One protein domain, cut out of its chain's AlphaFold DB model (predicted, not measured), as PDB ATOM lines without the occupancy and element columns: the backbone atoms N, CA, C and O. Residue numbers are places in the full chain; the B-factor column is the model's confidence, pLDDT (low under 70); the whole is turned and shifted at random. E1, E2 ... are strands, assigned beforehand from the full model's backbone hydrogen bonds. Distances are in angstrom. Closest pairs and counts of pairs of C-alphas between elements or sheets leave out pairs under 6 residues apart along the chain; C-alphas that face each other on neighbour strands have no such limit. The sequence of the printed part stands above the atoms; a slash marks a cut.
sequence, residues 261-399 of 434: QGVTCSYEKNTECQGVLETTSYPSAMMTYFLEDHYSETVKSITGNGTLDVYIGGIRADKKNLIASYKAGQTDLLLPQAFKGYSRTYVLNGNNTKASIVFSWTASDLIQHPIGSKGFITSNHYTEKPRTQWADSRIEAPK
ATOM      1  N   GLN A 261     134.617  58.853 201.389       92.69
ATOM      2  CA  GLN A 261     133.600  57.920 201.878       92.69
ATOM      3  C   GLN A 261     133.052  57.012 200.776       92.69
ATOM      4  O   GLN A 261     132.899  57.416 199.625       92.69
ATOM      5  N   GLY A 262     132.732  55.774 201.135       92.88
ATOM      6  CA  GLY A 262     131.962  54.887 200.275       92.88
ATOM      7  C   GLY A 262     130.475  55.099 200.504       92.88
ATOM      8  O   GLY A 262     130.031  55.211 201.648       92.88
ATOM      9  N   VAL A 263     129.703  55.140 199.425       91.38
ATOM     10  CA  VAL A 263     128.247  55.261 199.478       91.38
ATOM     11  C   VAL A 263     127.638  54.127 198.669       91.38
ATOM     12  O   VAL A 263     128.062  53.833 197.553       91.38
ATOM     13  N   THR A 264     126.639  53.481 199.255       86.94
ATOM     14  CA  THR A 264     125.864  52.418 198.619       86.94
ATOM     15  C   THR A 264     124.421  52.868 198.445       86.94
ATOM     16  O   THR A 264     123.946  53.759 199.155       86.94
ATOM     17  N   CYS A 265     123.712  52.255 197.507       81.25
ATOM     18  CA  CYS A 265     122.312  52.546 197.263       81.25
ATOM     19  C   CYS A 265     121.596  51.299 196.739       81.25
ATOM     20  O   CYS A 265     122.157  50.549 195.946       81.25
ATOM     21  N   SER A 266     120.365  51.059 197.198       73.62
ATOM     22  CA  SER A 266     119.617  49.856 196.822       73.62
ATOM     23  C   SER A 266     119.048  49.975 195.422       73.62
ATOM     24  O   SER A 266     118.278  50.889 195.124       73.62
ATOM     25  N   TYR A 267     119.364  48.979 194.601       66.06
ATOM     26  CA  TYR A 267     118.744  48.787 193.297       66.06
ATOM     27  C   TYR A 267     117.316  48.212 193.417       66.06
ATOM     28  O   TYR A 267     116.446  48.548 192.621       66.06
ATOM     29  N   GLU A 268     117.036  47.387 194.434       61.81
ATOM     30  CA  GLU A 268     115.765  46.648 194.573       61.81
ATOM     31  C   GLU A 268     114.552  47.532 194.871       61.81
ATOM     32  O   GLU A 268     113.411  47.135 194.638       61.81
ATOM     33  N   LYS A 269     114.777  48.725 195.425       58.94
ATOM     34  CA  LYS A 269     113.697  49.570 195.948       58.94
ATOM     35  C   LYS A 269     113.401  50.808 195.106       58.94
ATOM     36  O   LYS A 269     112.560  51.594 195.535       58.94
ATOM     37  N   ASN A 270     114.081  51.017 193.969       62.72
ATOM     38  CA  ASN A 270     114.036  52.278 193.204       62.72
ATOM     39  C   ASN A 270     114.094  53.510 194.132       62.72
ATOM     40  O   ASN A 270     113.388  54.500 193.934       62.72
ATOM     41  N   THR A 271     114.871  53.409 195.215       75.12
ATOM     42  CA  THR A 271     114.908  54.441 196.252       75.12
ATOM     43  C   THR A 271     115.988  55.442 195.915       75.12
ATOM     44  O   THR A 271     117.053  55.096 195.407       75.12
ATOM     45  N   GLU A 272     115.690  56.706 196.181       85.12
ATOM     46  CA  GLU A 272     116.692  57.752 196.089       85.12
ATOM     47  C   GLU A 272     117.646  57.633 197.267       85.12
ATOM     48  O   GLU A 272     117.241  57.461 198.419       85.12
ATOM     49  N   CYS A 273     118.925  57.739 196.951       87.94
ATOM     50  CA  CYS A 273     120.008  57.755 197.904       87.94
ATOM     51  C   CYS A 273     120.679  59.115 197.872       87.94
ATOM     52  O   CYS A 273     120.612  59.852 196.884       87.94
ATOM     53  N   GLN A 274     121.316  59.449 198.985       90.75
ATOM     54  CA  GLN A 274     121.907  60.755 199.184       90.75
ATOM     55  C   GLN A 274     123.339  60.603 199.676       90.75
ATOM     56  O   GLN A 274     123.597  59.936 200.676       90.75
ATOM     57  N   GLY A 275     124.258  61.263 198.983       92.94
ATOM     58  CA  GLY A 275     125.618  61.490 199.447       92.94
ATOM     59  C   GLY A 275     125.802  62.950 199.844       92.94
ATOM     60  O   GLY A 275     125.313  63.847 199.157       92.94
ATOM     61  N   VAL A 276     126.503  63.205 200.948       94.88
ATOM     62  CA  VAL A 276     126.819  64.566 201.405       94.88
ATOM     63  C   VAL A 276     128.325  64.723 201.479       94.88
ATOM     64  O   VAL A 276     128.992  63.969 202.179       94.88
ATOM     65  N   LEU A 277     128.851  65.715 200.767       95.31
ATOM     66  CA  LEU A 277     130.260  66.077 200.786       95.31
ATOM     67  C   LEU A 277     130.423  67.460 201.397       95.31
ATOM     68  O   LEU A 277     129.677  68.387 201.079       95.31
ATOM     69  N   GLU A 278     131.426  67.593 202.252       94.50
ATOM     70  CA  GLU A 278     131.806  68.844 202.896       94.50
ATOM     71  C   GLU A 278     133.312  69.041 202.737       94.50
ATOM     72  O   GLU A 278     134.095  68.121 202.976       94.50
ATOM     73  N   THR A 279     133.712  70.237 202.321       92.38
ATOM     74  CA  THR A 279     135.108  70.662 202.243       92.38
ATOM     75  C   THR A 279     135.363  71.725 203.300       92.38
ATOM     76  O   THR A 279     134.503  72.556 203.588       92.38
ATOM     77  N   THR A 280     136.565  71.722 203.866       87.38
ATOM     78  CA  THR A 280     137.086  72.850 204.645       87.38
ATOM     79  C   THR A 280     138.149  73.542 203.807       87.38
ATOM     80  O   THR A 280     137.838  74.480 203.089       87.38
ATOM     81  N   SER A 281     139.374  73.015 203.799       86.44
ATOM     82  CA  SER A 281     140.494  73.505 202.978       86.44
ATOM     83  C   SER A 281     140.939  72.524 201.892       86.44
ATOM     84  O   SER A 281     141.737  72.892 201.035       86.44
ATOM     85  N   TYR A 282     140.430  71.293 201.927       89.31
ATOM     86  CA  TYR A 282     140.787  70.220 201.005       89.31
ATOM     87  C   TYR A 282     139.534  69.641 200.344       89.31
ATOM     88  O   TYR A 282     138.467  69.659 200.970       89.31
ATOM     89  N   PRO A 283     139.656  69.107 199.115       93.56
ATOM     90  CA  PRO A 283     138.577  68.378 198.472       93.56
ATOM     91  C   PRO A 283     138.061  67.223 199.332       93.56
ATOM     92  O   PRO A 283     138.787  66.634 200.141       93.56
ATOM     93  N   SER A 284     136.797  66.892 199.103       94.69
ATOM     94  CA  SER A 284     136.117  65.744 199.693       94.69
ATOM     95  C   SER A 284     135.534  64.902 198.574       94.69
ATOM     96  O   SER A 284     135.083  65.453 197.570       94.69
ATOM     97  N   ALA A 285     135.561  63.585 198.711       95.31
ATOM     98  CA  ALA A 285     135.080  62.669 197.702       95.31
ATOM     99  C   ALA A 285     134.167  61.595 198.280       95.31
ATOM    100  O   ALA A 285     134.271  61.186 199.438       95.31
ATOM    101  N   MET A 286     133.275  61.111 197.427       95.12
ATOM    102  CA  MET A 286     132.585  59.855 197.652       95.12
ATOM    103  C   MET A 286     132.738  58.955 196.442       95.12
ATOM    104  O   MET A 286     132.819  59.439 195.311       95.12
ATOM    105  N   MET A 287     132.718  57.651 196.682       94.06
ATOM    106  CA  MET A 287     132.610  56.665 195.620       94.06
ATOM    107  C   MET A 287     131.383  55.799 195.786       94.06
ATOM    108  O   MET A 287     131.019  55.418 196.899       94.06
ATOM    109  N   THR A 288     130.801  55.460 194.647       92.62
ATOM    110  CA  THR A 288     129.748  54.462 194.526       92.62
ATOM    111  C   THR A 288     130.269  53.301 193.691       92.62
ATOM    112  O   THR A 288     131.153  53.472 192.843       92.62
ATOM    113  N   TYR A 289     129.767  52.098 193.962       89.81
ATOM    114  CA  TYR A 289     130.176  50.885 193.266       89.81
ATOM    115  C   TYR A 289     128.996  49.950 193.056       89.81
ATOM    116  O   TYR A 289     128.172  49.776 193.951       89.81
ATOM    117  N   PHE A 290     128.966  49.318 191.889       83.25
ATOM    118  CA  PHE A 290     128.035  48.256 191.564       83.25
ATOM    119  C   PHE A 290     128.725  47.211 190.687       83.25
ATOM    120  O   PHE A 290     129.560  47.556 189.853       83.25
ATOM    121  N   LEU A 291     128.390  45.937 190.890       78.12
ATOM    122  CA  LEU A 291     129.039  44.798 190.225       78.12
ATOM    123  C   LEU A 291     128.571  44.581 188.782       78.12
ATOM    124  O   LEU A 291     129.246  43.887 188.026       78.12
ATOM    125  N   GLU A 292     127.436  45.156 188.396       75.06
ATOM    126  CA  GLU A 292     126.828  44.936 187.085       75.06
ATOM    127  C   GLU A 292     126.966  46.185 186.205       75.06
ATOM    128  O   GLU A 292     126.656  47.302 186.620       75.06
ATOM    129  N   ASP A 293     127.446  46.007 184.974       68.06
ATOM    130  CA  ASP A 293     127.813  47.105 184.072       68.06
ATOM    131  C   ASP A 293     126.678  47.571 183.149       68.06
ATOM    132  O   ASP A 293     126.834  48.572 182.444       68.06
ATOM    133  N   HIS A 294     125.530  46.885 183.148       67.81
ATOM    134  CA  HIS A 294     124.324  47.340 182.447       67.81
ATOM    135  C   HIS A 294     123.496  48.349 183.235       67.81
ATOM    136  O   HIS A 294     122.674  49.040 182.634       67.81
ATOM    137  N   TYR A 295     123.721  48.480 184.542       75.19
ATOM    138  CA  TYR A 295     123.029  49.474 185.353       75.19
ATOM    139  C   TYR A 295     123.697  50.845 185.265       75.19
ATOM    140  O   TYR A 295     124.925  50.987 185.247       75.19
ATOM    141  N   SER A 296     122.863  51.882 185.258       82.38
ATOM    142  CA  SER A 296     123.310  53.262 185.397       82.38
ATOM    143  C   SER A 296     122.928  53.826 186.756       82.38
ATOM    144  O   SER A 296     121.801  53.649 187.221       82.38
ATOM    145  N   GLU A 297     123.851  54.578 187.341       88.50
ATOM    146  CA  GLU A 297     123.553  55.469 188.453       88.50
ATOM    147  C   GLU A 297     123.090  56.804 187.873       88.50
ATOM    148  O   GLU A 297     123.826  57.449 187.126       88.50
ATOM    149  N   THR A 298     121.864  57.217 188.176       89.12
ATOM    150  CA  THR A 298     121.328  58.499 187.714       89.12
ATOM    151  C   THR A 298     121.419  59.516 188.833       89.12
ATOM    152  O   THR A 298     120.709  59.404 189.831       89.12
ATOM    153  N   VAL A 299     122.253  60.539 188.655       91.88
ATOM    154  CA  VAL A 299     122.258  61.703 189.545       91.88
ATOM    155  C   VAL A 299     121.075  62.580 189.168       91.88
ATOM    156  O   VAL A 299     120.981  63.042 188.033       91.88
ATOM    157  N   LYS A 300     120.169  62.810 190.116       90.38
ATOM    158  CA  LYS A 300     118.931  63.569 189.909       90.38
ATOM    159  C   LYS A 300     119.064  65.033 190.293       90.38
ATOM    160  O   LYS A 300     118.502  65.893 189.625       90.38
ATOM    161  N   SER A 301     119.798  65.329 191.363       92.25
ATOM    162  CA  SER A 301     120.026  66.708 191.794       92.25
ATOM    163  C   SER A 301     121.329  66.862 192.570       92.25
ATOM    164  O   SER A 301     121.793  65.929 193.231       92.25
ATOM    165  N   ILE A 302     121.908  68.061 192.485       96.62
ATOM    166  CA  ILE A 302     123.055  68.481 193.288       96.62
ATOM    167  C   ILE A 302     122.716  69.835 193.914       96.62
ATOM    168  O   ILE A 302     122.670  70.861 193.233       96.62
ATOM    169  N   THR A 303     122.498  69.851 195.225       97.12
ATOM    170  CA  THR A 303     122.213  71.074 195.989       97.12
ATOM    171  C   THR A 303     123.436  71.510 196.794       97.12
ATOM    172  O   THR A 303     124.338  70.712 197.044       97.12
ATOM    173  N   GLY A 304     123.487  72.785 197.191       96.56
ATOM    174  CA  GLY A 304     124.609  73.356 197.943       96.56
ATOM    175  C   GLY A 304     125.502  74.263 197.095       96.56
ATOM    176  O   GLY A 304     124.999  74.997 196.247       96.56
ATOM    177  N   ASN A 305     126.812  74.253 197.347       97.00
ATOM    178  CA  ASN A 305     127.800  75.091 196.659       97.00
ATOM    179  C   ASN A 305     129.103  74.330 196.336       97.00
ATOM    180  O   ASN A 305     129.309  73.193 196.748       97.00
ATOM    181  N   GLY A 306     129.987  74.974 195.572       96.44
ATOM    182  CA  GLY A 306     131.231  74.373 195.085       96.44
ATOM    183  C   GLY A 306     131.085  73.723 193.710       96.44
ATOM    184  O   GLY A 306     130.069  73.879 193.029       96.44
ATOM    185  N   THR A 307     132.144  73.039 193.281       97.69
ATOM    186  CA  THR A 307     132.188  72.327 191.997       97.69
ATOM    187  C   THR A 307     132.344  70.837 192.248       97.69
ATOM    188  O   THR A 307     133.305  70.429 192.894       97.69
ATOM    189  N   LEU A 308     131.408  70.039 191.744       97.75
ATOM    190  CA  LEU A 308     131.441  68.587 191.818       97.75
ATOM    191  C   LEU A 308     131.996  68.018 190.512       97.75
ATOM    192  O   LEU A 308     131.333  68.092 189.477       97.75
ATOM    193  N   ASP A 309     133.193  67.452 190.573       97.19
ATOM    194  CA  ASP A 309     133.798  66.697 189.478       97.19
ATOM    195  C   ASP A 309     133.356  65.231 189.563       97.19
ATOM    196  O   ASP A 309     133.363  64.646 190.646       97.19
ATOM    197  N   VAL A 310     132.984  64.632 188.431       95.31
ATOM    198  CA  VAL A 310     132.543  63.233 188.345       95.31
ATOM    199  C   VAL A 310     133.492  62.443 187.456       95.31
ATOM    200  O   VAL A 310     133.620  62.722 186.259       95.31
ATOM    201  N   TYR A 311     134.136  61.445 188.047       93.31
ATOM    202  CA  TYR A 311     135.045  60.519 187.387       93.31
ATOM    203  C   TYR A 311     134.364  59.161 187.220       93.31
ATOM    204  O   TYR A 311     133.675  58.692 188.129       93.31
ATOM    205  N   ILE A 312     134.586  58.521 186.074       89.50
ATOM    206  CA  ILE A 312     134.298  57.094 185.899       89.50
ATOM    207  C   ILE A 312     135.501  56.319 186.421       89.50
ATOM    208  O   ILE A 312     136.627  56.561 185.983       89.50
ATOM    209  N   GLY A 313     135.284  55.455 187.409       90.31
ATOM    210  CA  GLY A 313     136.371  54.841 188.153       90.31
ATOM    211  C   GLY A 313     136.934  55.723 189.276       90.31
ATOM    212  O   GLY A 313     136.219  56.542 189.855       90.31
ATOM    213  N   GLY A 314     138.216  55.538 189.598       90.69
ATOM    214  CA  GLY A 314     138.963  56.273 190.626       90.69
ATOM    215  C   GLY A 314     139.540  57.601 190.123       90.69
ATOM    216  O   GLY A 314     139.611  57.854 188.925       90.69
ATOM    217  N   ILE A 315     139.978  58.476 191.026       91.00
ATOM    218  CA  ILE A 315     140.614  59.751 190.647       91.00
ATOM    219  C   ILE A 315     141.971  59.476 189.988       91.00
ATOM    220  O   ILE A 315     142.726  58.627 190.451       91.00
ATOM    221  N   ARG A 316     142.303  60.232 188.935       86.00
ATOM    222  CA  ARG A 316     143.631  60.225 188.307       86.00
ATOM    223  C   ARG A 316     144.210  61.625 188.213       86.00
ATOM    224  O   ARG A 316     143.499  62.578 187.890       86.00
ATOM    225  N   ALA A 317     145.527  61.727 188.377       85.44
ATOM    226  CA  ALA A 317     146.256  62.989 188.242       85.44
ATOM    227  C   ALA A 317     146.087  63.642 186.855       85.44
ATOM    228  O   ALA A 317     145.982  64.862 186.753       85.44
ATOM    229  N   ASP A 318     146.013  62.842 185.784       86.88
ATOM    230  CA  ASP A 318     145.830  63.336 184.411       86.88
ATOM    231  C   ASP A 318     144.368  63.622 184.035       86.88
ATOM    232  O   ASP A 318     144.105  64.108 182.934       86.88
ATOM    233  N   LYS A 319     143.421  63.325 184.938       89.06
ATOM    234  CA  LYS A 319     141.976  63.541 184.782       89.06
ATOM    235  C   LYS A 319     141.371  62.969 183.492       89.06
ATOM    236  O   LYS A 319     140.307  63.419 183.072       89.06
ATOM    237  N   LYS A 320     141.995  61.973 182.852       85.81
ATOM    238  CA  LYS A 320     141.498  61.420 181.573       85.81
ATOM    239  C   LYS A 320     140.119  60.768 181.677       85.81
ATOM    240  O   LYS A 320     139.408  60.705 180.681       85.81
ATOM    241  N   ASN A 321     139.752  60.313 182.869       88.81
ATOM    242  CA  ASN A 321     138.468  59.698 183.189       88.81
ATOM    243  C   ASN A 321     137.480  60.656 183.889       88.81
ATOM    244  O   ASN A 321     136.434  60.216 184.365       88.81
ATOM    245  N   LEU A 322     137.780  61.962 183.942       92.00
ATOM    246  CA  LEU A 322     136.815  63.001 184.313       92.00
ATOM    247  C   LEU A 322     135.804  63.172 183.176       92.00
ATOM    248  O   LEU A 322     136.175  63.534 182.058       92.00
ATOM    249  N   ILE A 323     134.522  62.964 183.458       90.94
ATOM    250  CA  ILE A 323     133.472  63.000 182.428       90.94
ATOM    251  C   ILE A 323     132.544  64.209 182.548       90.94
ATOM    252  O   ILE A 323     131.995  64.662 181.540       90.94
ATOM    253  N   ALA A 324     132.393  64.763 183.751       93.75
ATOM    254  CA  ALA A 324     131.523  65.902 184.000       93.75
ATOM    255  C   ALA A 324     131.994  66.733 185.196       93.75
ATOM    256  O   ALA A 324     132.583  66.205 186.135       93.75
ATOM    257  N   SER A 325     131.665  68.024 185.170       96.62
ATOM    258  CA  SER A 325     131.840  68.941 186.296       96.62
ATOM    259  C   SER A 325     130.579  69.786 186.440       96.62
ATOM    260  O   SER A 325     130.139  70.417 185.476       96.62
ATOM    261  N   TYR A 326     130.009  69.822 187.640       96.94
ATOM    262  CA  TYR A 326     128.774  70.544 187.945       96.94
ATOM    263  C   TYR A 326     129.026  71.621 188.991       96.94
ATOM    264  O   TYR A 326     129.716  71.387 189.979       96.94
ATOM    265  N   LYS A 327     128.412  72.792 188.825       97.06
ATOM    266  CA  LYS A 327     128.312  73.766 189.917       97.06
ATOM    267  C   LYS A 327     127.105  73.401 190.771       97.06
ATOM    268  O   LYS A 327     125.981  73.424 190.273       97.06
ATOM    269  N   ALA A 328     127.333  73.055 192.035       95.56
ATOM    270  CA  ALA A 328     126.244  72.706 192.945       95.56
ATOM    271  C   ALA A 328     125.254  73.880 193.069       95.56
ATOM    272  O   ALA A 328     125.665  75.043 193.102       95.56
ATOM    273  N   GLY A 329     123.952  73.573 193.059       93.25
ATOM    274  CA  GLY A 329     122.882  74.575 193.025       93.25
ATOM    275  C   GLY A 329     122.633  75.224 191.653       93.25
ATOM    276  O   GLY A 329     121.788  76.107 191.554       93.25
ATOM    277  N   GLN A 330     123.349  74.816 190.598       94.00
ATOM    278  CA  GLN A 330     123.178  75.314 189.224       94.00
ATOM    279  C   GLN A 330     123.092  74.150 188.222       94.00
ATOM    280  O   GLN A 330     123.846  74.091 187.249       94.00
ATOM    281  N   THR A 331     122.193  73.193 188.475       91.62
ATOM    282  CA  THR A 331     122.137  71.922 187.728       91.62
ATOM    283  C   THR A 331     120.806  71.622 187.037       91.62
ATOM    284  O   THR A 331     120.700  70.585 186.393       91.62
ATOM    285  N   ASP A 332     119.816  72.511 187.112       87.12
ATOM    286  CA  ASP A 332     118.431  72.237 186.678       87.12
ATOM    287  C   ASP A 332     118.282  71.867 185.192       87.12
ATOM    288  O   ASP A 332     117.362  71.149 184.821       87.12
ATOM    289  N   LEU A 333     119.185  72.353 184.332       88.88
ATOM    290  CA  LEU A 333     119.211  72.033 182.894       88.88
ATOM    291  C   LEU A 333     120.276  70.991 182.523       88.88
ATOM    292  O   LEU A 333     120.484  70.723 181.340       88.88
ATOM    293  N   LEU A 334     120.996  70.457 183.510       90.94
ATOM    294  CA  LEU A 334     122.091  69.499 183.320       90.94
ATOM    295  C   LEU A 334     121.792  68.127 183.929       90.94
ATOM    296  O   LEU A 334     122.442  67.148 183.573       90.94
ATOM    297  N   LEU A 335     120.854  68.072 184.869       90.50
ATOM    298  CA  LEU A 335     120.404  66.866 185.544       90.50
ATOM    299  C   LEU A 335     118.907  66.660 185.284       90.50
ATOM    300  O   LEU A 335     118.202  67.634 185.011       90.50
ATOM    301  N   PRO A 336     118.398  65.426 185.388       89.25
ATOM    302  CA  PRO A 336     119.105  64.173 185.709       89.25
ATOM    303  C   PRO A 336     120.161  63.731 184.674       89.25
ATOM    304  O   PRO A 336     120.007  63.998 183.490       89.25
ATOM    305  N   GLN A 337     121.233  63.054 185.103       89.81
ATOM    306  CA  GLN A 337     122.270  62.489 184.221       89.81
ATOM    307  C   GLN A 337     122.639  61.071 184.668       89.81
ATOM    308  O   GLN A 337     122.968  60.852 185.834       89.81
ATOM    309  N   ALA A 338     122.617  60.126 183.727       88.12
ATOM    310  CA  ALA A 338     123.036  58.744 183.942       88.12
ATOM    311  C   ALA A 338     124.554  58.575 183.799       88.12
ATOM    312  O   ALA A 338     125.163  59.073 182.846       88.12
ATOM    313  N   PHE A 339     125.137  57.808 184.713       88.12
ATOM    314  CA  PHE A 339     126.547  57.453 184.772       88.12
ATOM    315  C   PHE A 339     126.705  55.932 184.746       88.12
ATOM    316  O   PHE A 339     126.156  55.215 185.591       88.12
ATOM    317  N   LYS A 340     127.474  55.425 183.784       83.94
ATOM    318  CA  LYS A 340     127.764  53.991 183.619       83.94
ATOM    319  C   LYS A 340     129.175  53.650 184.105       83.94
ATOM    320  O   LYS A 340     129.943  54.564 184.373       83.94
ATOM    321  N   GLY A 341     129.493  52.365 184.245       82.81
ATOM    322  CA  GLY A 341     130.741  51.887 184.857       82.81
ATOM    323  C   GLY A 341     130.477  50.944 186.020       82.81
ATOM    324  O   GLY A 341     129.325  50.713 186.387       82.81
ATOM    325  N   TYR A 342     131.537  50.421 186.631       86.31
ATOM    326  CA  TYR A 342     131.407  49.727 187.917       86.31
ATOM    327  C   TYR A 342     131.500  50.701 189.083       86.31
ATOM    328  O   TYR A 342     130.715  50.621 190.020       86.31
ATOM    329  N   SER A 343     132.409  51.673 189.005       90.25
ATOM    330  CA  SER A 343     132.599  52.683 190.049       90.25
ATOM    331  C   SER A 343     132.491  54.094 189.497       90.25
ATOM    332  O   SER A 343     132.796  54.349 188.334       90.25
ATOM    333  N   ARG A 344     132.038  55.016 190.344       92.56
ATOM    334  CA  ARG A 344     132.043  56.452 190.066       92.56
ATOM    335  C   ARG A 344     132.644  57.163 191.260       92.56
ATOM    336  O   ARG A 344     132.303  56.836 192.395       92.56
ATOM    337  N   THR A 345     133.500  58.145 191.002       94.81
ATOM    338  CA  THR A 345     134.028  59.025 192.046       94.81
ATOM    339  C   THR A 345     133.496  60.433 191.863       94.81
ATOM    340  O   THR A 345     133.669  61.044 190.809       94.81
ATOM    341  N   TYR A 346     132.896  60.972 192.914       96.50
ATOM    342  CA  TYR A 346     132.403  62.339 192.982       96.50
ATOM    343  C   TYR A 346     133.329  63.144 193.881       96.50
ATOM    344  O   TYR A 346     133.446  62.821 195.058       96.50
ATOM    345  N   VAL A 347     133.973  64.182 193.352       97.00
ATOM    346  CA  VAL A 347     134.923  65.025 194.090       97.00
ATOM    347  C   VAL A 347     134.366  66.434 194.209       97.00
ATOM    348  O   VAL A 347     134.234  67.152 193.216       97.00
ATOM    349  N   LEU A 348     134.045  66.848 195.431       97.38
ATOM    350  CA  LEU A 348     133.653  68.211 195.742       97.38
ATOM    351  C   LEU A 348     134.897  69.079 195.930       97.38
ATOM    352  O   LEU A 348     135.717  68.851 196.819       97.38
ATOM    353  N   ASN A 349     134.981  70.121 195.113       95.56
ATOM    354  CA  ASN A 349     136.005  71.147 195.157       95.56
ATOM    355  C   ASN A 349     135.413  72.480 195.635       95.56
ATOM    356  O   ASN A 349     134.284  72.852 195.291       95.56
ATOM    357  N   GLY A 350     136.210  73.230 196.389       92.44
ATOM    358  CA  GLY A 350     135.841  74.520 196.960       92.44
ATOM    359  C   GLY A 350     136.481  74.720 198.329       92.44
ATOM    360  O   GLY A 350     137.118  73.817 198.858       92.44
ATOM    361  N   ASN A 351     136.333  75.923 198.879       91.94
ATOM    362  CA  ASN A 351     136.745  76.245 200.243       91.94
ATOM    363  C   ASN A 351     135.481  76.443 201.084       91.94
ATOM    364  O   ASN A 351     134.634  77.256 200.704       91.94
ATOM    365  N   ASN A 352     135.362  75.716 202.194       94.12
ATOM    366  CA  ASN A 352     134.184  75.710 203.064       94.12
ATOM    367  C   ASN A 352     132.873  75.482 202.289       94.12
ATOM    368  O   ASN A 352     131.899  76.224 202.448       94.12
ATOM    369  N   THR A 353     132.871  74.489 201.397       95.44
ATOM    370  CA  THR A 353     131.700  74.137 200.586       95.44
ATOM    371  C   THR A 353     131.015  72.877 201.080       95.44
ATOM    372  O   THR A 353     131.637  71.993 201.661       95.44
ATOM    373  N   LYS A 354     129.715  72.781 200.816       96.69
ATOM    374  CA  LYS A 354     128.898  71.608 201.100       96.69
ATOM    375  C   LYS A 354     128.007  71.331 199.906       96.69
ATOM    376  O   LYS A 354     127.321  72.239 199.434       96.69
ATOM    377  N   ALA A 355     127.985  70.083 199.457       97.31
ATOM    378  CA  ALA A 355     127.087  69.627 198.412       97.31
ATOM    379  C   ALA A 355     126.357  68.355 198.839       97.31
ATOM    380  O   ALA A 355     126.930  67.468 199.470       97.31
ATOM    381  N   SER A 356     125.084  68.277 198.472       97.25
ATOM    382  CA  SER A 356     124.261  67.085 198.622       97.25
ATOM    383  C   SER A 356     123.904  66.563 197.241       97.25
ATOM    384  O   SER A 356     123.350  67.299 196.425       97.25
ATOM    385  N   ILE A 357     124.198  65.293 197.002       96.06
ATOM    386  CA  ILE A 357     124.005  64.613 195.726       96.06
ATOM    387  C   ILE A 357     122.916  63.569 195.915       96.06
ATOM    388  O   ILE A 357     123.075  62.667 196.734       96.06
ATOM    389  N   VAL A 358     121.821  63.700 195.169       93.25
ATOM    390  CA  VAL A 358     120.733  62.717 195.153       93.25
ATOM    391  C   VAL A 358     120.857  61.875 193.895       93.25
ATOM    392  O   VAL A 358     120.905  62.422 192.789       93.25
ATOM    393  N   PHE A 359     120.893  60.559 194.058       90.88
ATOM    394  CA  PHE A 359     121.052  59.611 192.963       90.88
ATOM    395  C   PHE A 359     120.235  58.336 193.187       90.88
ATOM    396  O   PHE A 359     119.783  58.060 194.296       90.88
ATOM    397  N   SER A 360     120.023  57.563 192.129       87.12
ATOM    398  CA  SER A 360     119.350  56.261 192.189       87.12
ATOM    399  C   SER A 360     119.952  55.289 191.182       87.12
ATOM    400  O   SER A 360     120.456  55.710 190.138       87.12
ATOM    401  N   TRP A 361     119.846  53.993 191.463       79.94
ATOM    402  CA  TRP A 361     120.215  52.930 190.528       79.94
ATOM    403  C   TRP A 361     118.976  52.386 189.860       79.94
ATOM    404  O   TRP A 361     118.067  51.941 190.557       79.94
ATOM    405  N   THR A 362     118.955  52.372 188.533       67.75
ATOM    406  CA  THR A 362     117.888  51.710 187.782       67.75
ATOM    407  C   THR A 362     118.425  51.067 186.511       67.75
ATOM    408  O   THR A 362     119.381  51.542 185.897       67.75
ATOM    409  N   ALA A 363     117.816  49.935 186.138       57.31
ATOM    410  CA  ALA A 363     118.158  49.195 184.922       57.31
ATOM    411  C   ALA A 363     117.673  49.908 183.651       57.31
ATOM    412  O   ALA A 363     118.130  49.594 182.556       57.31
ATOM    413  N   SER A 364     116.665  50.782 183.775       54.91
ATOM    414  CA  SER A 364     115.815  51.132 182.635       54.91
ATOM    415  C   SER A 364     114.971  52.399 182.809       54.91
ATOM    416  O   SER A 364     113.890  52.476 182.215       54.91
ATOM    417  N   ASP A 365     115.371  53.371 183.634       56.31
ATOM    418  CA  ASP A 365     114.502  54.536 183.804       56.31
ATOM    419  C   ASP A 365     114.457  55.410 182.554       56.31
ATOM    420  O   ASP A 365     115.465  55.830 181.987       56.31
ATOM    421  N   LEU A 366     113.220  55.717 182.177       60.34
ATOM    422  CA  LEU A 366     112.871  56.897 181.413       60.34
ATOM    423  C   LEU A 366     113.320  58.120 182.202       60.34
ATOM    424  O   LEU A 366     112.686  58.526 183.178       60.34
ATOM    425  N   ILE A 367     114.418  58.717 181.763       68.00
ATOM    426  CA  ILE A 367     114.858  59.981 182.319       68.00
ATOM    427  C   ILE A 367     114.015  61.077 181.666       68.00
ATOM    428  O   ILE A 367     114.194  61.402 180.489       68.00
ATOM    429  N   GLN A 368     113.060  61.625 182.422       73.06
ATOM    430  CA  GLN A 368     112.308  62.796 181.981       73.06
ATOM    431  C   GLN A 368     113.178  64.035 182.116       73.06
ATOM    432  O   GLN A 368     113.529  64.457 183.218       73.06
ATOM    433  N   HIS A 369     113.498  64.638 180.978       75.06
ATOM    434  CA  HIS A 369     114.273  65.866 180.947       75.06
ATOM    435  C   HIS A 369     113.370  67.084 180.744       75.06
ATOM    436  O   HIS A 369     112.533  67.093 179.832       75.06
ATOM    437  N   PRO A 370     113.570  68.167 181.517       79.50
ATOM    438  CA  PRO A 370     113.033  69.472 181.166       79.50
ATOM    439  C   PRO A 370     113.448  69.877 179.747       79.50
ATOM    440  O   PRO A 370     114.545  69.566 179.274       79.50
ATOM    441  N   ILE A 371     112.588  70.619 179.054       80.88
ATOM    442  CA  ILE A 371     112.916  71.131 177.719       80.88
ATOM    443  C   ILE A 371     114.109  72.082 177.814       80.88
ATOM    444  O   ILE A 371     114.136  72.968 178.664       80.88
ATOM    445  N   GLY A 372     115.067  71.916 176.901       83.25
ATOM    446  CA  GLY A 372     116.309  72.686 176.886       83.25
ATOM    447  C   GLY A 372     117.438  72.058 177.704       83.25
ATOM    448  O   GLY A 372     118.538  72.611 177.714       83.25
ATOM    449  N   SER A 373     117.193  70.908 178.344       85.19
ATOM    450  CA  SER A 373     118.237  70.164 179.048       85.19
ATOM    451  C   SER A 373     119.363  69.747 178.108       85.19
ATOM    452  O   SER A 373     119.136  69.392 176.948       85.19
ATOM    453  N   LYS A 374     120.585  69.763 178.634       87.19
ATOM    454  CA  LYS A 374     121.783  69.252 177.971       87.19
ATOM    455  C   LYS A 374     122.391  68.167 178.844       87.19
ATOM    456  O   LYS A 374     122.493  68.335 180.051       87.19
ATOM    457  N   GLY A 375     122.842  67.093 178.216       87.62
ATOM    458  CA  GLY A 375     123.497  65.980 178.888       87.62
ATOM    459  C   GLY A 375     124.449  65.273 177.940       87.62
ATOM    460  O   GLY A 375     124.766  65.779 176.858       87.62
ATOM    461  N   PHE A 376     124.905  64.100 178.343       88.12
ATOM    462  CA  PHE A 376     125.762  63.254 177.525       88.12
ATOM    463  C   PHE A 376     125.414  61.781 177.720       88.12
ATOM    464  O   PHE A 376     124.747  61.394 178.674       88.12
ATOM    465  N   ILE A 377     125.889  60.947 176.805       85.75
ATOM    466  CA  ILE A 377     125.815  59.493 176.915       85.75
ATOM    467  C   ILE A 377     127.254  58.989 176.851       85.75
ATOM    468  O   ILE A 377     128.030  59.433 176.007       85.75
ATOM    469  N   THR A 378     127.614  58.093 177.765       84.94
ATOM    470  CA  THR A 378     128.915  57.411 177.786       84.94
ATOM    471  C   THR A 378     128.713  55.912 177.628       84.94
ATOM    472  O   THR A 378     127.651  55.375 177.956       84.94
ATOM    473  N   SER A 379     129.731  55.233 177.105       82.94
ATOM    474  CA  SER A 379     129.790  53.776 177.149       82.94
ATOM    475  C   SER A 379     129.972  53.276 178.580       82.94
ATOM    476  O   SER A 379     130.506  53.972 179.441       82.94
ATOM    477  N   ASN A 380     129.546  52.038 178.820       80.31
ATOM    478  CA  ASN A 380     129.654  51.370 180.115       80.31
ATOM    479  C   ASN A 380     131.085  51.218 180.649       80.31
ATOM    480  O   ASN A 380     131.244  51.108 181.854       80.31
ATOM    481  N   HIS A 381     132.108  51.263 179.793       78.25
ATOM    482  CA  HIS A 381     133.521  51.201 180.193       78.25
ATOM    483  C   HIS A 381     134.340  52.337 179.570       78.25
ATOM    484  O   HIS A 381     135.504  52.134 179.211       78.25
ATOM    485  N   TYR A 382     133.735  53.517 179.378       78.69
ATOM    486  CA  TYR A 382     134.428  54.670 178.799       78.69
ATOM    487  C   TYR A 382     135.710  54.960 179.589       78.69
ATOM    488  O   TYR A 382     135.657  55.183 180.793       78.69
ATOM    489  N   THR A 383     136.863  54.940 178.913       74.56
ATOM    490  CA  THR A 383     138.221  55.067 179.491       74.56
ATOM    491  C   THR A 383     138.683  53.936 180.419       74.56
ATOM    492  O   THR A 383     139.857  53.916 180.772       74.56
ATOM    493  N   GLU A 384     137.821  52.969 180.748       70.81
ATOM    494  CA  GLU A 384     138.122  51.868 181.670       70.81
ATOM    495  C   GLU A 384     138.669  50.611 180.986       70.81
ATOM    496  O   GLU A 384     139.650  50.022 181.442       70.81
ATOM    497  N   LYS A 385     138.036  50.170 179.890       70.62
ATOM    498  CA  LYS A 385     138.409  48.926 179.198       70.62
ATOM    499  C   LYS A 385     138.481  49.117 177.681       70.62
ATOM    500  O   LYS A 385     137.594  49.729 177.088       70.62
ATOM    501  N   PRO A 386     139.488  48.525 177.009       65.38
ATOM    502  CA  PRO A 386     139.643  48.655 175.562       65.38
ATOM    503  C   PRO A 386     138.715  47.733 174.754       65.38
ATOM    504  O   PRO A 386     138.621  47.888 173.541       65.38
ATOM    505  N   ARG A 387     138.063  46.742 175.381       67.12
ATOM    506  CA  ARG A 387     137.264  45.719 174.683       67.12
ATOM    507  C   ARG A 387     135.798  45.789 175.091       67.12
ATOM    508  O   ARG A 387     135.511  45.880 176.278       67.12
ATOM    509  N   THR A 388     134.920  45.692 174.093       67.75
ATOM    510  CA  THR A 388     133.453  45.640 174.203       67.75
ATOM    511  C   THR A 388     132.871  46.781 175.037       67.75
ATOM    512  O   THR A 388     132.613  46.651 176.229       67.75
ATOM    513  N   GLN A 389     132.643  47.909 174.373       78.00
ATOM    514  CA  GLN A 389     131.960  49.063 174.939       78.00
ATOM    515  C   GLN A 389     130.586  49.194 174.294       78.00
ATOM    516  O   GLN A 389     130.461  49.074 173.077       78.00
ATOM    517  N   TRP A 390     129.561  49.465 175.094       76.69
ATOM    518  CA  TRP A 390     128.222  49.743 174.587       76.69
ATOM    519  C   TRP A 390     127.560  50.845 175.406       76.69
ATOM    520  O   TRP A 390     127.916  51.110 176.557       76.69
ATOM    521  N   ALA A 391     126.597  51.516 174.788       77.69
ATOM    522  CA  ALA A 391     125.789  52.527 175.435       77.69
ATOM    523  C   ALA A 391     124.342  52.402 174.959       77.69
ATOM    524  O   ALA A 391     124.054  52.630 173.792       77.69
ATOM    525  N   ASP A 392     123.440  52.073 175.876       75.31
ATOM    526  CA  ASP A 392     122.002  52.304 175.719       75.31
ATOM    527  C   ASP A 392     121.564  53.523 176.548       75.31
ATOM    528  O   ASP A 392     122.040  53.712 177.669       75.31
ATOM    529  N   SER A 393     120.695  54.371 176.009       74.62
ATOM    530  CA  SER A 393     120.056  55.425 176.792       74.62
ATOM    531  C   SER A 393     118.667  55.705 176.244       74.62
ATOM    532  O   SER A 393     118.491  55.892 175.039       74.62
ATOM    533  N   ARG A 394     117.690  55.838 177.143       74.81
ATOM    534  CA  ARG A 394     116.318  56.221 176.811       74.81
ATOM    535  C   ARG A 394     116.018  57.618 177.343       74.81
ATOM    536  O   ARG A 394     115.879  57.816 178.545       74.81
ATOM    537  N   ILE A 395     115.913  58.581 176.434       71.88
ATOM    538  CA  ILE A 395     115.619  59.984 176.752       71.88
ATOM    539  C   ILE A 395     114.169  60.275 176.368       71.88
ATOM    540  O   ILE A 395     113.768  60.018 175.232       71.88
ATOM    541  N   GLU A 396     113.391  60.836 177.293       72.94
ATOM    542  CA  GLU A 396     112.018  61.270 177.034       72.94
ATOM    543  C   GLU A 396     111.849  62.760 177.339       72.94
ATOM    544  O   GLU A 396     112.339  63.285 178.341       72.94
ATOM    545  N   ALA A 397     111.135  63.449 176.449       69.31
ATOM    546  CA  ALA A 397     110.683  64.812 176.676       69.31
ATOM    547  C   ALA A 397     109.209  64.797 177.108       69.31
ATOM    548  O   ALA A 397     108.423  64.023 176.563       69.31
ATOM    549  N   PRO A 398     108.784  65.712 177.999       73.00
ATOM    550  CA  PRO A 398     107.406  65.768 178.497       73.00
ATOM    551  C   PRO A 398     106.368  66.115 177.414       73.00
ATOM    552  O   PRO A 398     105.165  66.034 177.650       73.00
ATOM    553  N   LYS A 399     106.813  66.551 176.229       75.56
ATOM    554  CA  LYS A 399     105.988  66.826 175.046       75.56
ATOM    555  C   LYS A 399     106.817  66.647 173.774       75.56
ATOM    556  O   LYS A 399     108.047  66.628 173.849       75.56
TER     557      LYS A 399
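This is residues 261 to 399 of the 434 residues of the protein "Protein CBG22628" of Caenorhabditis briggsae (UniProt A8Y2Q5). Little regular structure is present: two strongly twisted sheets lie face to face as a sandwich, followed by a long tail without named elements, residues 363 to 399. The all-strand printed part has 139 residues, 55 in named strands E1 to E9. Mixed sheet E1 E3 E8 E5 E6 faces antiparallel sheet E2 E9 E4 E7. The whole is compact, radius of gyration of the C-alphas 14.5 A, spanning 39 by 38 by 28 A.

E1, residues 261 to 263, is parallel to E3, residues 284 to 289; N 263 and O 287 are 2.9 A apart, within hydrogen-bond range. A jelly roll, one long hairpin wound over both sheets, pairs E2, residues 273 to 278, with E9, residues 354 to 362; E3 with E8, residues 343 to 349; E4, residues 296 to 304, with E7, residues 337 to 339; and E5, residues 307 to 312, with E6, residues 322 to 327, a hairpin.

E1 begins at C-alpha 261 (133.600, 57.920, 201.878); E9, 26.4 A long, ends at C-alpha 362 (117.888, 51.710, 187.782).

The printed part has no cut and no long link between strands; pLDDT is under 70 in 16 residues, among them 362 to 367.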